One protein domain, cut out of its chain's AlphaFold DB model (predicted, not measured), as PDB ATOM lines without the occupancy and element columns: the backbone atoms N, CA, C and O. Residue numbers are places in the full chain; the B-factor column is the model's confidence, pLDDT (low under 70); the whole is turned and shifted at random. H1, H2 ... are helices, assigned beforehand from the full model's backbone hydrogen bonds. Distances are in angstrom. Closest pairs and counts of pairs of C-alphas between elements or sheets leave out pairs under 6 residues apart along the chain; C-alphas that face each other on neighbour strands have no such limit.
ATOM      1  N   SER A  77     -23.990  20.445   4.042       91.94
ATOM      2  CA  SER A  77     -23.119  21.319   3.249       91.94
ATOM      3  C   SER A  77     -21.735  21.396   3.881       91.94
ATOM      4  O   SER A  77     -21.607  21.419   5.103       91.94
ATOM      5  N   SER A  78     -20.686  21.468   3.062       94.69
ATOM      6  CA  SER A  78     -19.349  21.749   3.587       94.69
ATOM      7  C   SER A  78     -19.295  23.156   4.190       94.69
ATOM      8  O   SER A  78     -19.963  24.074   3.702       94.69
ATOM      9  N   LEU A  79     -18.462  23.351   5.214       96.19
ATOM     10  CA  LEU A  79     -18.237  24.669   5.809       96.19
ATOM     11  C   LEU A  79     -17.734  25.661   4.750       96.19
ATOM     12  O   LEU A  79     -18.233  26.775   4.682       96.19
ATOM     13  N   SER A  80     -16.849  25.239   3.844       96.56
ATOM     14  CA  SER A  80     -16.387  26.074   2.720       96.56
ATOM     15  C   SER A  80     -17.537  26.640   1.873       96.56
ATOM     16  O   SER A  80     -17.526  27.821   1.538       96.56
ATOM     17  N   LYS A  81     -18.577  25.846   1.577       94.69
ATOM     18  CA  LYS A  81     -19.759  26.311   0.832       94.69
ATOM     19  C   LYS A  81     -20.550  27.363   1.611       94.69
ATOM     20  O   LYS A  81     -21.127  28.259   0.998       94.69
ATOM     21  N   LEU A  82     -20.577  27.258   2.941       93.88
ATOM     22  CA  LEU A  82     -21.176  28.267   3.812       93.88
ATOM     23  C   LEU A  82     -20.329  29.550   3.830       93.88
ATOM     24  O   LEU A  82     -20.887  30.632   3.679       93.88
ATOM     25  N   LEU A  83     -19.000  29.427   3.917       95.44
ATOM     26  CA  LEU A  83     -18.068  30.561   3.941       95.44
ATOM     27  C   LEU A  83     -18.032  31.347   2.623       95.44
ATOM     28  O   LEU A  83     -17.851  32.562   2.639       95.44
ATOM     29  N   LEU A  84     -18.316  30.701   1.485       93.75
ATOM     30  CA  LEU A  84     -18.539  31.396   0.207       93.75
ATOM     31  C   LEU A  84     -19.702  32.403   0.262       93.75
ATOM     32  O   LEU A  84     -19.782  33.290  -0.584       93.75
ATOM     33  N   GLN A  85     -20.615  32.263   1.226       92.69
ATOM     34  CA  GLN A  85     -21.774  33.140   1.400       92.69
ATOM     35  C   GLN A  85     -21.537  34.240   2.447       92.69
ATOM     36  O   GLN A  85     -22.402  35.100   2.615       92.69
ATOM     37  N   GLY A  86     -20.398  34.217   3.145       93.00
ATOM     38  CA  GLY A  86     -20.040  35.150   4.211       93.00
ATOM     39  C   GLY A  86     -19.390  34.452   5.407       93.00
ATOM     40  O   GLY A  86     -19.442  33.230   5.534       93.00
ATOM     41  N   SER A  87     -18.789  35.240   6.298       95.12
ATOM     42  CA  SER A  87     -18.206  34.733   7.542       95.12
ATOM     43  C   SER A  87     -19.269  34.237   8.528       95.12
ATOM     44  O   SER A  87     -20.453  34.593   8.458       95.12
ATOM     45  N   LEU A  88     -18.838  33.390   9.463       95.94
ATOM     46  CA  LEU A  88     -19.688  32.901  10.545       95.94
ATOM     47  C   LEU A  88     -20.030  34.011  11.546       95.94
ATOM     48  O   LEU A  88     -19.275  34.969  11.726       95.94
ATOM     49  N   THR A  89     -21.152  33.854  12.258       94.56
ATOM     50  CA  THR A  89     -21.362  34.628  13.489       94.56
ATOM     51  C   THR A  89     -20.352  34.216  14.556       94.56
ATOM     52  O   THR A  89     -19.858  33.086  14.562       94.56
ATOM     53  N   VAL A  90     -20.105  35.116  15.508       94.94
ATOM     54  CA  VAL A  90     -19.230  34.863  16.660       94.94
ATOM     55  C   VAL A  90     -19.663  33.608  17.417       94.94
ATOM     56  O   VAL A  90     -18.837  32.750  17.704       94.94
ATOM     57  N   GLU A  91     -20.961  33.442  17.676       94.31
ATOM     58  CA  GLU A  91     -21.486  32.279  18.398       94.31
ATOM     59  C   GLU A  91     -21.225  30.982  17.630       94.31
ATOM     60  O   GLU A  91     -20.858  29.969  18.216       94.31
ATOM     61  N   SER A  92     -21.378  31.022  16.305       95.06
ATOM     62  CA  SER A  92     -21.152  29.859  15.447       95.06
ATOM     63  C   SER A  92     -19.671  29.487  15.380       95.06
ATOM     64  O   SER A  92     -19.338  28.305  15.375       95.06
ATOM     65  N   ALA A  93     -18.779  30.482  15.369       96.81
ATOM     66  CA  ALA A  93     -17.339  30.266  15.428       96.81
ATOM     67  C   ALA A  93     -16.897  29.700  16.787       96.81
ATOM     68  O   ALA A  93     -16.084  28.781  16.816       96.81
ATOM     69  N   ILE A  94     -17.477  30.170  17.898       96.19
ATOM     70  CA  ILE A  94     -17.228  29.599  19.232       96.19
ATOM     71  C   ILE A  94     -17.641  28.124  19.266       96.19
ATOM     72  O   ILE A  94     -16.849  27.289  19.691       96.19
ATOM     73  N   VAL A  95     -18.840  27.789  18.770       95.75
ATOM     74  CA  VAL A  95     -19.314  26.394  18.701       95.75
ATOM     75  C   VAL A  95     -18.390  25.536  17.834       95.75
ATOM     76  O   VAL A  95     -18.048  24.424  18.228       95.75
ATOM     77  N   LEU A  96     -17.951  26.051  16.682       97.56
ATOM     78  CA  LEU A  96     -17.002  25.361  15.806       97.56
ATOM     79  C   LEU A  96     -15.683  25.049  16.531       97.56
ATOM     80  O   LEU A  96     -15.194  23.925  16.438       97.56
ATOM     81  N   MET A  97     -15.116  26.029  17.241       98.12
ATOM     82  CA  MET A  97     -13.842  25.871  17.949       98.12
ATOM     83  C   MET A  97     -13.961  24.938  19.154       98.12
ATOM     84  O   MET A  97     -13.124  24.051  19.313       98.12
ATOM     85  N   ASP A  98     -15.006  25.092  19.969       97.50
ATOM     86  CA  ASP A  98     -15.233  24.243  21.142       97.50
ATOM     87  C   ASP A  98     -15.428  22.776  20.736       97.50
ATOM     88  O   ASP A  98     -14.782  21.896  21.295       97.50
ATOM     89  N   GLN A  99     -16.218  22.507  19.690       97.31
ATOM     90  CA  GLN A  99     -16.416  21.141  19.196       97.31
ATOM     91  C   GLN A  99     -15.147  20.543  18.575       97.31
ATOM     92  O   GLN A  99     -14.899  19.348  18.733       97.31
ATOM     93  N   ALA A 100     -14.332  21.342  17.877       98.00
ATOM     94  CA  ALA A 100     -13.057  20.870  17.337       98.00
ATOM     95  C   ALA A 100     -12.081  20.469  18.456       98.00
ATOM     96  O   ALA A 100     -11.419  19.432  18.345       98.00
ATOM     97  N   LEU A 101     -12.012  21.268  19.526       98.31
ATOM     98  CA  LEU A 101     -11.202  20.986  20.712       98.31
ATOM     99  C   LEU A 101     -11.716  19.756  21.455       98.31
ATOM    100  O   LEU A 101     -10.951  18.827  21.665       98.31
ATOM    101  N   GLU A 102     -13.008  19.703  21.768       97.56
ATOM    102  CA  GLU A 102     -13.634  18.590  22.489       97.56
ATOM    103  C   GLU A 102     -13.451  17.247  21.768       97.56
ATOM    104  O   GLU A 102     -13.059  16.249  22.375       97.56
ATOM    105  N   VAL A 103     -13.681  17.215  20.450       97.69
ATOM    106  CA  VAL A 103     -13.453  16.002  19.654       97.69
ATOM    107  C   VAL A 103     -11.970  15.638  19.627       97.69
ATOM    108  O   VAL A 103     -11.636  14.457  19.701       97.69
ATOM    109  N   SER A 104     -11.078  16.624  19.528       97.69
ATOM    110  CA  SER A 104      -9.638  16.360  19.561       97.69
ATOM    111  C   SER A 104      -9.208  15.825  20.928       97.69
ATOM    112  O   SER A 104      -8.505  14.830  20.963       97.69
ATOM    113  N   GLU A 105      -9.700  16.370  22.044       96.75
ATOM    114  CA  GLU A 105      -9.418  15.868  23.399       96.75
ATOM    115  C   GLU A 105      -9.849  14.403  23.549       96.75
ATOM    116  O   GLU A 105      -9.104  13.578  24.085       96.75
ATOM    117  N   LEU A 106     -11.034  14.059  23.034       96.56
ATOM    118  CA  LEU A 106     -11.534  12.686  23.019       96.56
ATOM    119  C   LEU A 106     -10.622  11.760  22.202       96.56
ATOM    120  O   LEU A 106     -10.284  10.666  22.648       96.56
ATOM    121  N   LEU A 107     -10.203  12.194  21.014       96.00
ATOM    122  CA  LEU A 107      -9.308  11.422  20.150       96.00
ATOM    123  C   LEU A 107      -7.893  11.300  20.739       96.00
ATOM    124  O   LEU A 107      -7.291  10.233  20.624       96.00
ATOM    125  N   SER A 108      -7.397  12.320  21.444       94.62
ATOM    126  CA  SER A 108      -6.103  12.303  22.140       94.62
ATOM    127  C   SER A 108      -6.044  11.229  23.219       94.62
ATOM    128  O   SER A 108      -5.017  10.575  23.382       94.62
ATOM    129  N   GLN A 109      -7.154  10.964  23.914       93.62
ATOM    130  CA  GLN A 109      -7.227   9.867  24.890       93.62
ATOM    131  C   GLN A 109      -7.097   8.491  24.225       93.62
ATOM    132  O   GLN A 109      -6.533   7.562  24.803       93.62
ATOM    133  N   VAL A 110      -7.605   8.358  22.999       92.38
ATOM    134  CA  VAL A 110      -7.636   7.099  22.243       92.38
ATOM    135  C   VAL A 110      -6.296   6.828  21.557       92.38
ATOM    136  O   VAL A 110      -5.815   5.690  21.536       92.38
ATOM    137  N   LEU A 111      -5.692   7.881  21.007       90.38
ATOM    138  CA  LEU A 111      -4.420   7.842  20.285       90.38
ATOM    139  C   LEU A 111      -3.205   8.048  21.204       90.38
ATOM    140  O   LEU A 111      -2.087   7.746  20.795       90.38
ATOM    141  N   ALA A 112      -3.438   8.438  22.461       89.81
ATOM    142  CA  ALA A 112      -2.448   8.663  23.513       89.81
ATOM    143  C   ALA A 112      -1.437   9.785  23.223       89.81
ATOM    144  O   ALA A 112      -0.320   9.750  23.735       89.81
ATOM    145  N   GLU A 113      -1.823  10.786  22.430       89.62
ATOM    146  CA  GLU A 113      -1.009  11.979  22.179       89.62
ATOM    147  C   GLU A 113      -1.924  13.208  22.091       89.62
ATOM    148  O   GLU A 113      -3.027  13.123  21.544       89.62
ATOM    149  N   ASP A 114      -1.485  14.335  22.657       92.38
ATOM    150  CA  ASP A 114      -2.266  15.573  22.714       92.38
ATOM    151  C   ASP A 114      -2.053  16.412  21.448       92.38
ATOM    152  O   ASP A 114      -1.044  17.099  21.321       92.38
ATOM    153  N   GLU A 115      -2.975  16.320  20.487       93.25
ATOM    154  CA  GLU A 115      -2.866  16.994  19.188       93.25
ATOM    155  C   GLU A 115      -4.260  17.308  18.620       93.25
ATOM    156  O   GLU A 115      -5.266  16.689  18.969       93.25
ATOM    157  N   VAL A 116      -4.351  18.255  17.686       94.94
ATOM    158  CA  VAL A 116      -5.602  18.496  16.956       94.94
ATOM    159  C   VAL A 116      -5.863  17.326  16.003       94.94
ATOM    160  O   VAL A 116      -5.310  17.277  14.909       94.94
ATOM    161  N   TRP A 117      -6.744  16.394  16.353       95.56
ATOM    162  CA  TRP A 117      -6.967  15.174  15.561       95.56
ATOM    163  C   TRP A 117      -8.006  15.292  14.447       95.56
ATOM    164  O   TRP A 117      -8.167  14.361  13.660       95.56
ATOM    165  N   VAL A 118      -8.713  16.417  14.349       96.75
ATOM    166  CA  VAL A 118      -9.778  16.619  13.353       96.75
ATOM    167  C   VAL A 118      -9.306  17.351  12.100       96.75
ATOM    168  O   VAL A 118      -8.434  18.211  12.163       96.75
ATOM    169  N   GLU A 119      -9.895  17.065  10.938       95.62
ATOM    170  CA  GLU A 119      -9.652  17.869   9.733       95.62
ATOM    171  C   GLU A 119     -10.137  19.309   9.940       95.62
ATOM    172  O   GLU A 119     -11.314  19.541  10.215       95.62
ATOM    173  N   THR A 120      -9.234  20.275   9.762       96.56
ATOM    174  CA  THR A 120      -9.529  21.708   9.933       96.56
ATOM    175  C   THR A 120      -9.728  22.441   8.609       96.56
ATOM    176  O   THR A 120     -10.013  23.628   8.611       96.56
ATOM    177  N   ALA A 121      -9.613  21.758   7.466       95.75
ATOM    178  CA  ALA A 121      -9.950  22.355   6.178       95.75
ATOM    179  C   ALA A 121     -11.479  22.547   6.070       95.75
ATOM    180  O   ALA A 121     -12.214  21.558   6.193       95.75
ATOM    181  N   PRO A 122     -11.997  23.752   5.760       96.75
ATOM    182  CA  PRO A 122     -13.447  23.975   5.687       96.75
ATOM    183  C   PRO A 122     -14.182  23.138   4.637       96.75
ATOM    184  O   PRO A 122     -15.391  22.933   4.728       96.75
ATOM    185  N   SER A 123     -13.488  22.619   3.627       95.12
ATOM    186  CA  SER A 123     -14.075  21.683   2.663       95.12
ATOM    187  C   SER A 123     -14.346  20.291   3.244       95.12
ATOM    188  O   SER A 123     -15.212  19.587   2.731       95.12
ATOM    189  N   ALA A 124     -13.645  19.901   4.313       94.06
ATOM    190  CA  ALA A 124     -13.816  18.613   4.980       94.06
ATOM    191  C   ALA A 124     -14.879  18.657   6.089       94.06
ATOM    192  O   ALA A 124     -15.542  17.655   6.347       94.06
ATOM    193  N   ILE A 125     -15.070  19.807   6.733       96.44
ATOM    194  CA  ILE A 125     -16.049  19.984   7.812       96.44
ATOM    195  C   ILE A 125     -17.455  20.049   7.210       96.44
ATOM    196  O   ILE A 125     -17.691  20.833   6.290       96.44
ATOM    197  N   VAL A 126     -18.392  19.245   7.721       94.88
ATOM    198  CA  VAL A 126     -19.799  19.292   7.289       94.88
ATOM    199  C   VAL A 126     -20.654  19.953   8.349       94.88
ATOM    200  O   VAL A 126     -20.606  19.593   9.522       94.88
ATOM    201  N   VAL A 127     -21.455  20.907   7.897       93.44
ATOM    202  CA  VAL A 127     -22.497  21.563   8.667       93.44
ATOM    203  C   VAL A 127     -23.821  20.927   8.260       93.44
ATOM    204  O   VAL A 127     -24.199  20.970   7.081       93.44
ATOM    205  N   GLY A 128     -24.499  20.303   9.220       84.38
ATOM    206  CA  GLY A 128     -25.789  19.671   8.982       84.38
ATOM    207  C   GLY A 128     -26.821  20.666   8.458       84.38
ATOM    208  O   GLY A 128     -26.900  21.815   8.902       84.38
ATOM    209  N   GLY A 129     -27.581  20.219   7.458       71.06
ATOM    210  CA  GLY A 129     -28.769  20.908   6.955       71.06
ATOM    211  C   GLY A 129     -30.031  20.452   7.687       71.06
ATOM    212  O   GLY A 129     -29.963  19.593   8.555       71.06
ATOM    213  N   GLY A 130     -31.196  20.983   7.304       62.22
ATOM    214  CA  GLY A 130     -32.470  20.720   7.991       62.22
ATOM    215  C   GLY A 130     -32.898  19.246   8.100       62.22
ATOM    216  O   GLY A 130     -33.739  18.941   8.937       62.22
ATOM    217  N   GLU A 131     -32.323  18.346   7.297       62.91
ATOM    218  CA  GLU A 131     -32.580  16.896   7.355       62.91
ATOM    219  C   GLU A 131     -31.648  16.139   8.316       62.91
ATOM    220  O   GLU A 131     -31.973  15.037   8.747       62.91
ATOM    221  N   SER A 132     -30.498  16.718   8.682       69.12
ATOM    222  CA  SER A 132     -29.565  16.134   9.646       69.12
ATOM    223  C   SER A 132     -29.725  16.830  10.992       69.12
ATOM    224  O   SER A 132     -29.445  18.019  11.122       69.12
ATOM    225  N   ASP A 133     -30.070  16.076  12.034       76.81
ATOM    226  CA  ASP A 133     -30.096  16.598  13.410       76.81
ATOM    227  C   ASP A 133     -28.694  16.906  13.973       76.81
ATOM    228  O   ASP A 133     -28.554  17.483  15.057       76.81
ATOM    229  N   ARG A 134     -27.636  16.531  13.245       81.00
ATOM    230  CA  ARG A 134     -26.254  16.832  13.624       81.00
ATOM    231  C   ARG A 134     -25.899  18.262  13.242       81.00
ATOM    232  O   ARG A 134     -26.188  18.685  12.131       81.00
ATOM    233  N   GLY A 135     -25.238  18.977  14.154       89.62
ATOM    234  CA  GLY A 135     -24.701  20.317  13.908       89.62
ATOM    235  C   GLY A 135     -23.439  20.270  13.042       89.62
ATOM    236  O   GLY A 135     -23.488  19.898  11.872       89.62
ATOM    237  N   ILE A 136     -22.291  20.649  13.603       95.25
ATOM    238  CA  ILE A 136     -21.006  20.571  12.899       95.25
ATOM    239  C   ILE A 136     -20.409  19.180  13.108       95.25
ATOM    240  O   ILE A 136     -20.417  18.648  14.216       95.25
ATOM    241  N   THR A 137     -19.905  18.578  12.035       96.25
ATOM    242  CA  THR A 137     -19.283  17.253  12.063       96.25
ATOM    243  C   THR A 137     -17.903  17.274  11.426       96.25
ATOM    244  O   THR A 137     -17.691  17.802  10.328       96.25
ATOM    245  N   PHE A 138     -16.963  16.647  12.123       96.81
ATOM    246  CA  PHE A 138     -15.563  16.568  11.763       96.81
ATOM    247  C   PHE A 138     -15.185  15.172  11.287       96.81
ATOM    248  O   PHE A 138     -15.746  14.156  11.706       96.81
ATOM    249  N   TRP A 139     -14.172  15.136  10.431       94.25
ATOM    250  CA  TRP A 139     -13.420  13.928  10.141       94.25
ATOM    251  C   TRP A 139     -12.211  13.822  11.051       94.25
ATOM    252  O   TRP A 139     -11.614  14.841  11.388       94.25
ATOM    253  N   ILE A 140     -11.768  12.595  11.305       94.56
ATOM    254  CA  ILE A 140     -10.403  12.345  11.770       94.56
ATOM    255  C   ILE A 140      -9.423  12.780  10.670       94.56
ATOM    256  O   ILE A 140      -9.654  12.514   9.482       94.56
ATOM    257  N   SER A 141      -8.344  13.459  11.060       91.75
ATOM    258  CA  SER A 141      -7.243  13.847  10.183       91.75
ATOM    259  C   SER A 141      -6.212  12.710  10.108       91.75
ATOM    260  O   SER A 141      -5.373  12.561  10.997       91.75
ATOM    261  N   PRO A 142      -6.236  11.900   9.037       81.00
ATOM    262  CA  PRO A 142      -5.343  10.757   8.859       81.00
ATOM    263  C   PRO A 142      -3.884  11.201   8.736       81.00
ATOM    264  O   PRO A 142      -2.985  10.485   9.147       81.00
ATOM    265  N   PHE A 143      -3.639  12.391   8.179       78.75
ATOM    266  CA  PHE A 143      -2.289  12.899   7.980       78.75
ATOM    267  C   PHE A 143      -1.639  13.297   9.291       78.75
ATOM    268  O   PHE A 143      -0.439  13.122   9.418       78.75
ATOM    269  N   ARG A 144      -2.408  13.795  10.264       82.62
ATOM    270  CA  ARG A 144      -1.870  14.070  11.599       82.62
ATOM    271  C   ARG A 144      -1.588  12.775  12.339       82.62
ATOM    272  O   ARG A 144      -0.521  12.635  12.922       82.62
ATOM    273  N   TRP A 145      -2.482  11.799  12.211       80.62
ATOM    274  CA  TRP A 145      -2.270  10.467  12.772       80.62
ATOM    275  C   TRP A 145      -1.032   9.762  12.202       80.62
ATOM    276  O   TRP A 145      -0.278   9.148  12.947       80.62
ATOM    277  N   LEU A 146      -0.769   9.910  10.905       82.25
ATOM    278  CA  LEU A 146       0.397   9.326  10.236       82.25
ATOM    279  C   LEU A 146       1.608  10.278  10.173       82.25
ATOM    280  O   LEU A 146       2.565   9.995   9.456       82.25
ATOM    281  N   SER A 147       1.571  11.420  10.873       79.12
ATOM    282  CA  SER A 147       2.676  12.392  10.884       79.12
ATOM    283  C   SER A 147       3.694  12.100  11.982       79.12
ATOM    284  O   SER A 147       3.352  11.626  13.068       79.12
ATOM    285  N   THR A 148       4.949  12.461  11.719       75.44
ATOM    286  CA  THR A 148       6.017  12.442  12.723       75.44
ATOM    287  C   THR A 148       5.921  13.667  13.629       75.44
ATOM    288  O   THR A 148       5.498  14.735  13.179       75.44
ATOM    289  N   GLU A 149       6.355  13.543  14.888       71.25
ATOM    290  CA  GLU A 149       6.321  14.629  15.886       71.25
ATOM    291  C   GLU A 149       6.927  15.944  15.372       71.25
ATOM    292  O   GLU A 149       6.357  17.012  15.573       71.25
ATOM    293  N   GLU A 150       8.039  15.878  14.633       67.00
ATOM    294  CA  GLU A 150       8.734  17.056  14.091       67.00
ATOM    295  C   GLU A 150       7.890  17.872  13.099       67.00
ATOM    296  O   GLU A 150       8.143  19.060  12.886       67.00
ATOM    297  N   THR A 151       6.892  17.239  12.482       73.56
ATOM    298  CA  THR A 151       6.026  17.854  11.466       73.56
ATOM    299  C   THR A 151       4.673  18.294  12.014       73.56
ATOM    300  O   THR A 151       3.860  18.840  11.260       73.56
ATOM    301  N   ARG A 152       4.422  18.093  13.313       79.62
ATOM    302  CA  ARG A 152       3.132  18.414  13.918       79.62
ATOM    303  C   ARG A 152       2.970  19.921  14.104       79.62
ATOM    304  O   ARG A 152       3.839  20.580  14.681       79.62
ATOM    305  N   PRO A 153       1.868  20.498  13.601       84.00
ATOM    306  CA  PRO A 153       1.633  21.932  13.683       84.00
ATOM    307  C   PRO A 153       1.148  22.378  15.076       84.00
ATOM    308  O   PRO A 153       1.040  23.587  15.305       84.00
ATOM    309  N   GLY A 154       0.848  21.445  15.989       91.69
ATOM    310  CA  GLY A 154       0.234  21.742  17.279       91.69
ATOM    311  C   GLY A 154      -1.154  22.345  17.076       91.69
ATOM    312  O   GLY A 154      -1.935  21.896  16.236       91.69
ATOM    313  N   LEU A 155      -1.454  23.432  17.787       95.94
ATOM    314  CA  LEU A 155      -2.761  24.097  17.722       95.94
ATOM    315  C   LEU A 155      -2.919  25.081  16.548       95.94
ATOM    316  O   LEU A 155      -4.006  25.624  16.348       95.94
ATOM    317  N   MET A 156      -1.871  25.312  15.747       95.38
ATOM    318  CA  MET A 156      -1.920  26.243  14.606       95.38
ATOM    319  C   MET A 156      -3.085  26.009  13.629       95.38
ATOM    320  O   MET A 156      -3.681  26.996  13.193       95.38
ATOM    321  N   PRO A 157      -3.486  24.766  13.304       96.25
ATOM    322  CA  PRO A 157      -4.584  24.547  12.369       96.25
ATOM    323  C   PRO A 157      -5.941  25.062  12.866       96.25
ATOM    324  O   PRO A 157      -6.837  25.284  12.052       96.25
ATOM    325  N   LEU A 158      -6.113  25.249  14.182       97.38
ATOM    326  CA  LEU A 158      -7.310  25.879  14.745       97.38
ATOM    327  C   LEU A 158      -7.315  27.389  14.498       97.38
ATOM    328  O   LEU A 158      -8.375  27.951  14.240       97.38
ATOM    329  N   VAL A 159      -6.144  28.035  14.517       96.56
ATOM    330  CA  VAL A 159      -6.025  29.457  14.164       96.56
ATOM    331  C   VAL A 159      -6.381  29.672  12.699       96.56
ATOM    332  O   VAL A 159      -7.179  30.549  12.392       96.56
ATOM    333  N   GLU A 160      -5.837  28.842  11.805       96.12
ATOM    334  CA  GLU A 160      -6.128  28.916  10.368       96.12
ATOM    335  C   GLU A 160      -7.626  28.729  10.089       96.12
ATOM    336  O   GLU A 160      -8.223  29.509   9.346       96.12
ATOM    337  N   LEU A 161      -8.250  27.741  10.741       97.44
ATOM    338  CA  LEU A 161      -9.689  27.506  10.634       97.44
ATOM    339  C   LEU A 161     -10.507  28.684  11.173       97.44
ATOM    340  O   LEU A 161     -11.491  29.070  10.544       97.44
ATOM    341  N   LEU A 162     -10.128  29.258  12.319       97.44
ATOM    342  CA  LEU A 162     -10.823  30.415  12.880       97.44
ATOM    343  C   LEU A 162     -10.709  31.637  11.963       97.44
ATOM    344  O   LEU A 162     -11.713  32.306  11.720       97.44
ATOM    345  N   ASP A 163      -9.515  31.913  11.441       96.69
ATOM    346  CA  ASP A 163      -9.271  33.038  10.539       96.69
ATOM    347  C   ASP A 163     -10.123  32.922   9.275       96.69
ATOM    348  O   ASP A 163     -10.804  33.880   8.898       96.69
ATOM    349  N   GLU A 164     -10.158  31.737   8.661       96.31
ATOM    350  CA  GLU A 164     -10.989  31.480   7.484       96.31
ATOM    351  C   GLU A 164     -12.486  31.594   7.820       96.31
ATOM    352  O   GLU A 164     -13.237  32.244   7.092       96.31
ATOM    353  N   ALA A 165     -12.920  31.040   8.957       96.44
ATOM    354  CA  ALA A 165     -14.316  31.076   9.388       96.44
ATOM    355  C   ALA A 165     -14.822  32.496   9.701       96.44
ATOM    356  O   ALA A 165     -15.978  32.823   9.419       96.44
ATOM    357  N   MET A 166     -13.961  33.347  10.262       96.94
ATOM    358  CA  MET A 166     -14.281  34.735  10.609       96.94
ATOM    359  C   MET A 166     -14.007  35.722   9.468       96.94
ATOM    360  O   MET A 166     -14.384  36.892   9.567       96.94
ATOM    361  N   GLY A 167     -13.379  35.275   8.376       94.94
ATOM    362  CA  GLY A 167     -12.943  36.146   7.285       94.94
ATOM    363  C   GLY A 167     -11.832  37.114   7.706       94.94
ATOM    364  O   GLY A 167     -11.715  38.211   7.153       94.94
ATOM    365  N   TRP A 168     -11.036  36.743   8.710       94.81
ATOM    366  CA  TRP A 168      -9.896  37.532   9.153       94.81
ATOM    367  C   TRP A 168      -8.724  37.333   8.196       94.81
ATOM    368  O   TRP A 168      -8.393  36.224   7.786       94.81
ATOM    369  N   LYS A 169      -8.096  38.440   7.795       83.94
ATOM    370  CA  LYS A 169      -6.890  38.400   6.964       83.94
ATOM    371  C   LYS A 169      -5.679  38.140   7.850       83.94
ATOM    372  O   LYS A 169      -5.647  38.605   8.986       83.94
ATOM    373  N   ALA A 170      -4.666  37.474   7.294       70.38
ATOM    374  CA  ALA A 170      -3.370  37.300   7.943       70.38
ATOM    375  C   ALA A 170      -2.820  38.671   8.383       70.38
ATOM    376  O   ALA A 170      -2.430  39.496   7.556       70.38
ATOM    377  N   GLY A 171      -2.870  38.938   9.687       75.94
ATOM    378  CA  GLY A 171      -2.568  40.234  10.282       75.94
ATOM    379  C   GLY A 171      -2.914  40.267  11.771       75.94
ATOM    380  O   GLY A 171      -3.345  39.264  12.346       75.94
ATOM    381  N   SER A 172      -2.699  41.418  12.408       78.31
ATOM    382  CA  SER A 172      -3.100  41.636  13.796       78.31
ATOM    383  C   SER A 172      -4.617  41.805  13.881       78.31
ATOM    384  O   SER A 172      -5.188  42.799  13.430       78.31
ATOM    385  N   VAL A 173      -5.280  40.815  14.470       92.75
ATOM    386  CA  VAL A 173      -6.682  40.904  14.882       92.75
ATOM    387  C   VAL A 173      -6.705  41.564  16.259       92.75
ATOM    388  O   VAL A 173      -5.905  41.198  17.120       92.75
ATOM    389  N   SER A 174      -7.566  42.562  16.478       93.88
ATOM    390  CA  SER A 174      -7.658  43.200  17.798       93.88
ATOM    391  C   SER A 174      -8.178  42.208  18.839       93.88
ATOM    392  O   SER A 174      -9.035  41.382  18.533       93.88
ATOM    393  N   ASP A 175      -7.711  42.309  20.084       93.31
ATOM    394  CA  ASP A 175      -8.107  41.370  21.145       93.31
ATOM    395  C   ASP A 175      -9.624  41.360  21.401       93.31
ATOM    396  O   ASP A 175     -10.207  40.328  21.734       93.31
ATOM    397  N   ASN A 176     -10.285  42.495  21.158       91.25
ATOM    398  CA  ASN A 176     -11.731  42.653  21.308       91.25
ATOM    399  C   ASN A 176     -12.538  42.162  20.091       91.25
ATOM    400  O   ASN A 176     -13.771  42.151  20.139       91.25
ATOM    401  N   ALA A 177     -11.889  41.779  18.986       92.50
ATOM    402  CA  ALA A 177     -12.583  41.326  17.787       92.50
ATOM    403  C   ALA A 177     -13.408  40.063  18.064       92.50
ATOM    404  O   ALA A 177     -12.983  39.165  18.795       92.50
ATOM    405  N   GLY A 178     -14.598  39.994  17.461       91.62
ATOM    406  CA  GLY A 178     -15.473  38.829  17.567       91.62
ATOM    407  C   GLY A 178     -15.844  38.472  19.009       91.62
ATOM    408  O   GLY A 178     -15.799  37.300  19.362       91.62
ATOM    409  N   GLY A 179     -16.132  39.462  19.860       90.25
ATOM    410  CA  GLY A 179     -16.550  39.212  21.245       90.25
ATOM    411  C   GLY A 179     -15.478  38.531  22.103       90.25
ATOM    412  O   GLY A 179     -15.814  37.721  22.962       90.25
ATOM    413  N   GLY A 180     -14.198  38.832  21.858       93.25
ATOM    414  CA  GLY A 180     -13.058  38.253  22.578       93.25
ATOM    415  C   GLY A 180     -12.374  37.082  21.862       93.25
ATOM    416  O   GLY A 180     -11.292  36.669  22.273       93.25
ATOM    417  N   LEU A 181     -12.930  36.584  20.749       95.62
ATOM    418  CA  LEU A 181     -12.261  35.575  19.914       95.62
ATOM    419  C   LEU A 181     -10.900  36.050  19.386       95.62
ATOM    420  O   LEU A 181      -9.998  35.232  19.216       95.62
ATOM    421  N   GLY A 182     -10.729  37.355  19.147       96.06
ATOM    422  CA  GLY A 182      -9.449  37.930  18.732       96.06
ATOM    423  C   GLY A 182      -8.346  37.708  19.770       96.06
ATOM    424  O   GLY A 182      -7.251  37.274  19.421       96.06
ATOM    425  N   SER A 183      -8.666  37.898  21.054       96.00
ATOM    426  CA  SER A 183      -7.756  37.619  22.170       96.00
ATOM    427  C   SER A 183      -7.370  36.139  22.224       96.00
ATOM    428  O   SER A 183      -6.186  35.814  22.313       96.00
ATOM    429  N   TRP A 184      -8.349  35.236  22.094       97.25
ATOM    430  CA  TRP A 184      -8.086  33.794  22.084       97.25
ATOM    431  C   TRP A 184      -7.200  33.368  20.908       97.25
ATOM    432  O   TRP A 184      -6.233  32.631  21.086       97.25
ATOM    433  N   ARG A 185      -7.477  33.891  19.710       96.81
ATOM    434  CA  ARG A 185      -6.670  33.668  18.505       96.81
ATOM    435  C   ARG A 185      -5.222  34.129  18.697       96.81
ATOM    436  O   ARG A 185      -4.292  33.397  18.362       96.81
ATOM    437  N   ASN A 186      -5.017  35.326  19.246       95.88
ATOM    438  CA  ASN A 186      -3.681  35.865  19.508       95.88
ATOM    439  C   ASN A 186      -2.939  35.045  20.577       95.88
ATOM    440  O   ASN A 186      -1.748  34.767  20.425       95.88
ATOM    441  N   TRP A 187      -3.650  34.588  21.612       96.94
ATOM    442  CA  TRP A 187      -3.107  33.660  22.602       96.94
ATOM    443  C   TRP A 187      -2.692  32.328  21.966       96.94
ATOM    444  O   TRP A 187      -1.581  31.859  22.219       96.94
ATOM    445  N   LEU A 188      -3.523  31.749  21.092       96.06
ATOM    446  CA  LEU A 188      -3.191  30.519  20.372       96.06
ATOM    447  C   LEU A 188      -1.943  30.693  19.511       96.06
ATOM    448  O   LEU A 188      -1.040  29.873  19.597       96.06
ATOM    449  N   MET A 189      -1.839  31.776  18.739       95.19
ATOM    450  CA  MET A 189      -0.651  32.066  17.924       95.19
ATOM    451  C   MET A 189       0.645  32.071  18.747       95.19
ATOM    452  O   MET A 189       1.671  31.568  18.292       95.19
ATOM    453  N   ALA A 190       0.603  32.613  19.968       95.81
ATOM    454  CA  ALA A 190       1.759  32.658  20.861       95.81
ATOM    455  C   ALA A 190       2.073  31.303  21.526       95.81
ATOM    456  O   ALA A 190       3.226  31.041  21.874       95.81
ATOM    457  N   ASN A 191       1.065  30.442  21.698       97.00
ATOM    458  CA  ASN A 191       1.165  29.217  22.494       97.00
ATOM    459  C   ASN A 191       0.979  27.922  21.692       97.00
ATOM    460  O   ASN A 191       1.069  26.845  22.272       97.00
ATOM    461  N   ALA A 192       0.787  27.985  20.372       94.00
ATOM    462  CA  ALA A 192       0.324  26.852  19.567       94.00
ATOM    463  C   ALA A 192       1.194  25.588  19.645       94.00
ATOM    464  O   ALA A 192       0.693  24.497  19.409       94.00
ATOM    465  N   ARG A 193       2.489  25.733  19.957       92.62
ATOM    466  CA  ARG A 193       3.442  24.615  20.085       92.62
ATOM    467  C   ARG A 193       3.632  24.096  21.512       92.62
ATOM    468  O   ARG A 193       4.365  23.134  21.697       92.62
ATOM    469  N   LYS A 194       3.101  24.797  22.515       94.38
ATOM    470  CA  LYS A 194       3.365  24.523  23.938       94.38
ATOM    471  C   LYS A 194       2.097  24.229  24.724       94.38
ATOM    472  O   LYS A 194       2.166  23.473  25.683       94.38
ATOM    473  N   ALA A 195       0.992  24.868  24.354       96.75
ATOM    474  CA  ALA A 195      -0.278  24.684  25.026       96.75
ATOM    475  C   ALA A 195      -0.906  23.340  24.664       96.75
ATOM    476  O   ALA A 195      -0.821  22.884  23.522       96.75
ATOM    477  N   THR A 196      -1.581  22.770  25.649       96.88
ATOM    478  CA  THR A 196      -2.423  21.580  25.513       96.88
ATOM    479  C   THR A 196      -3.805  21.929  24.955       96.88
ATOM    480  O   THR A 196      -4.236  23.091  24.998       96.88
ATOM    481  N   LEU A 197      -4.550  20.927  24.476       97.44
ATOM    482  CA  LEU A 197      -5.944  21.126  24.050       97.44
ATOM    483  C   LEU A 197      -6.827  21.669  25.188       97.44
ATOM    484  O   LEU A 197      -7.608  22.600  24.977       97.44
ATOM    485  N   ALA A 198      -6.638  21.151  26.405       96.50
ATOM    486  CA  ALA A 198      -7.400  21.561  27.583       96.50
ATOM    487  C   ALA A 198      -7.143  23.032  27.959       96.50
ATOM    488  O   ALA A 198      -8.080  23.777  28.262       96.50
ATOM    489  N   GLU A 199      -5.885  23.482  27.901       97.88
ATOM    490  CA  GLU A 199      -5.534  24.893  28.105       97.88
ATOM    491  C   GLU A 199      -6.150  25.780  27.021       97.88
ATOM    492  O   GLU A 199      -6.689  26.845  27.328       97.88
ATOM    493  N   ALA A 200      -6.136  25.328  25.763       97.94
ATOM    494  CA  ALA A 200      -6.753  26.056  24.662       97.94
ATOM    495  C   ALA A 200      -8.266  26.210  24.833       97.94
ATOM    496  O   ALA A 200      -8.802  27.297  24.591       97.94
ATOM    497  N   ARG A 201      -8.950  25.166  25.311       97.31
ATOM    498  CA  ARG A 201     -10.383  25.205  25.620       97.31
ATOM    499  C   ARG A 201     -10.693  26.125  26.800       97.31
ATOM    500  O   ARG A 201     -11.611  26.941  26.720       97.31
ATOM    501  N   ALA A 202      -9.897  26.069  27.868       97.06
ATOM    502  CA  ALA A 202     -10.036  26.974  29.010       97.06
ATOM    503  C   ALA A 202      -9.814  28.448  28.615       97.06
ATOM    504  O   ALA A 202     -10.555  29.335  29.060       97.06
ATOM    505  N   ALA A 203      -8.837  28.710  27.742       96.94
ATOM    506  CA  ALA A 203      -8.580  30.037  27.194       96.94
ATOM    507  C   ALA A 203      -9.760  30.534  26.342       96.94
ATOM    508  O   ALA A 203     -10.169  31.681  26.508       96.94
ATOM    509  N   LEU A 204     -10.360  29.675  25.505       97.12
ATOM    510  CA  LEU A 204     -11.520  30.032  24.675       97.12
ATOM    511  C   LEU A 204     -12.674  30.536  25.544       97.12
ATOM    512  O   LEU A 204     -13.168  31.646  25.347       97.12
ATOM    513  N   VAL A 205     -13.044  29.748  26.558       95.19
ATOM    514  CA  VAL A 205     -14.127  30.079  27.495       95.19
ATOM    515  C   VAL A 205     -13.844  31.383  28.245       95.19
ATOM    516  O   VAL A 205     -14.761  32.172  28.483       95.19
ATOM    517  N   SER A 206     -12.589  31.612  28.632       94.50
ATOM    518  CA  SER A 206     -12.186  32.817  29.363       94.50
ATOM    519  C   SER A 206     -12.296  34.064  28.483       94.50
ATOM    520  O   SER A 206     -12.929  35.041  28.882       94.50
ATOM    521  N   SER A 207     -11.766  34.012  27.259       91.75
ATOM    522  CA  SER A 207     -11.775  35.143  26.327       91.75
ATOM    523  C   SER A 207     -13.188  35.541  25.886       91.75
ATOM    524  O   SER A 207     -13.491  36.731  25.794       91.75
ATOM    525  N   THR A 208     -14.086  34.575  25.666       89.06
ATOM    526  CA  THR A 208     -15.456  34.866  25.204       89.06
ATOM    527  C   THR A 208     -16.366  35.392  26.315       89.06
ATOM    528  O   THR A 208     -17.298  36.146  26.040       89.06
ATOM    529  N   LYS A 209     -16.100  35.041  27.582       86.75
ATOM    530  CA  LYS A 209     -16.833  35.594  28.736       86.75
ATOM    531  C   LYS A 209     -16.521  37.075  28.953       86.75
ATOM    532  O   LYS A 209     -17.419  37.843  29.280       86.75
ATOM    533  N   SER A 210     -15.273  37.491  28.736       73.56
ATOM    534  CA  SER A 210     -14.859  38.890  28.895       73.56
ATOM    535  C   SER A 210     -15.401  39.818  27.800       73.56
ATOM    536  O   SER A 210     -15.635  40.995  28.062       73.56
ATOM    537  N   GLY A 211     -15.632  39.311  26.583       60.78
ATOM    538  CA  GLY A 211     -16.076  40.118  25.439       60.78
ATOM    539  C   GLY A 211     -17.592  40.315  25.302       60.78
ATOM    540  O   GLY A 211     -18.030  41.117  24.474       60.78
ATOM    541  N   GLN A 212     -18.408  39.638  26.117       58.78
ATOM    542  CA  GLN A 212     -19.875  39.628  25.997       58.78
ATOM    543  C   GLN A 212     -20.559  40.967  26.355       58.78
ATOM    544  O   GLN A 212     -21.768  41.102  26.195       58.78
TER     545      GLN A 212
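This is residues 77 to 212 of the 471 residues of an uncharacterized protein of Verrucomicrobiales bacterium VVV1 (UniProt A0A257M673). Four helices, H2, H4, H5 and H6, form an up-and-down bundle, each running against the one before; small H1 and H3 lie outside it. From long H2, residues 112 to 141 fold back, and residues 146 to 151 stick out. The printed part has 136 residues, six named helices, H1 to H6, and no named strand: all helix, compact, radius of gyration of the C-alphas 14.4 A, spans 38 by 35 by 24 A.

H1, residues 79 to 83, and H3, residues 142 to 145, touch no helix. H2, residues 90 to 111, touches H6, residues 197 to 211, opposite ways at a shallow tilt of 16 degrees; the closest C-alphas, of Leu 101 and Leu 197, are 6.2 A apart. H5, residues 177 to 191, forms hairpins with H4, residues 156 to 166, closest C-alphas Val 159 and Arg 185, 6.1 A, and with H6, closest Gly 179 and Gly 211, 4.3 A. Every O i to N i+4 pair is within hydrogen-bond range in H1, H4 and H6, against 17 of 18 in H2 and 9 of 11 in H5; H3 is too short for one.

H2 spans 31.0 A from C-alpha 90 at (-19.230, 34.863, 16.660); H6, 21.6 A, ends at C-alpha 211, (-16.076, 40.118, 25.439).

The printed part has no cut. The link H2 to H3 is long. Residues 130 to 132, 150 and 211 to 212 have pLDDT under 70.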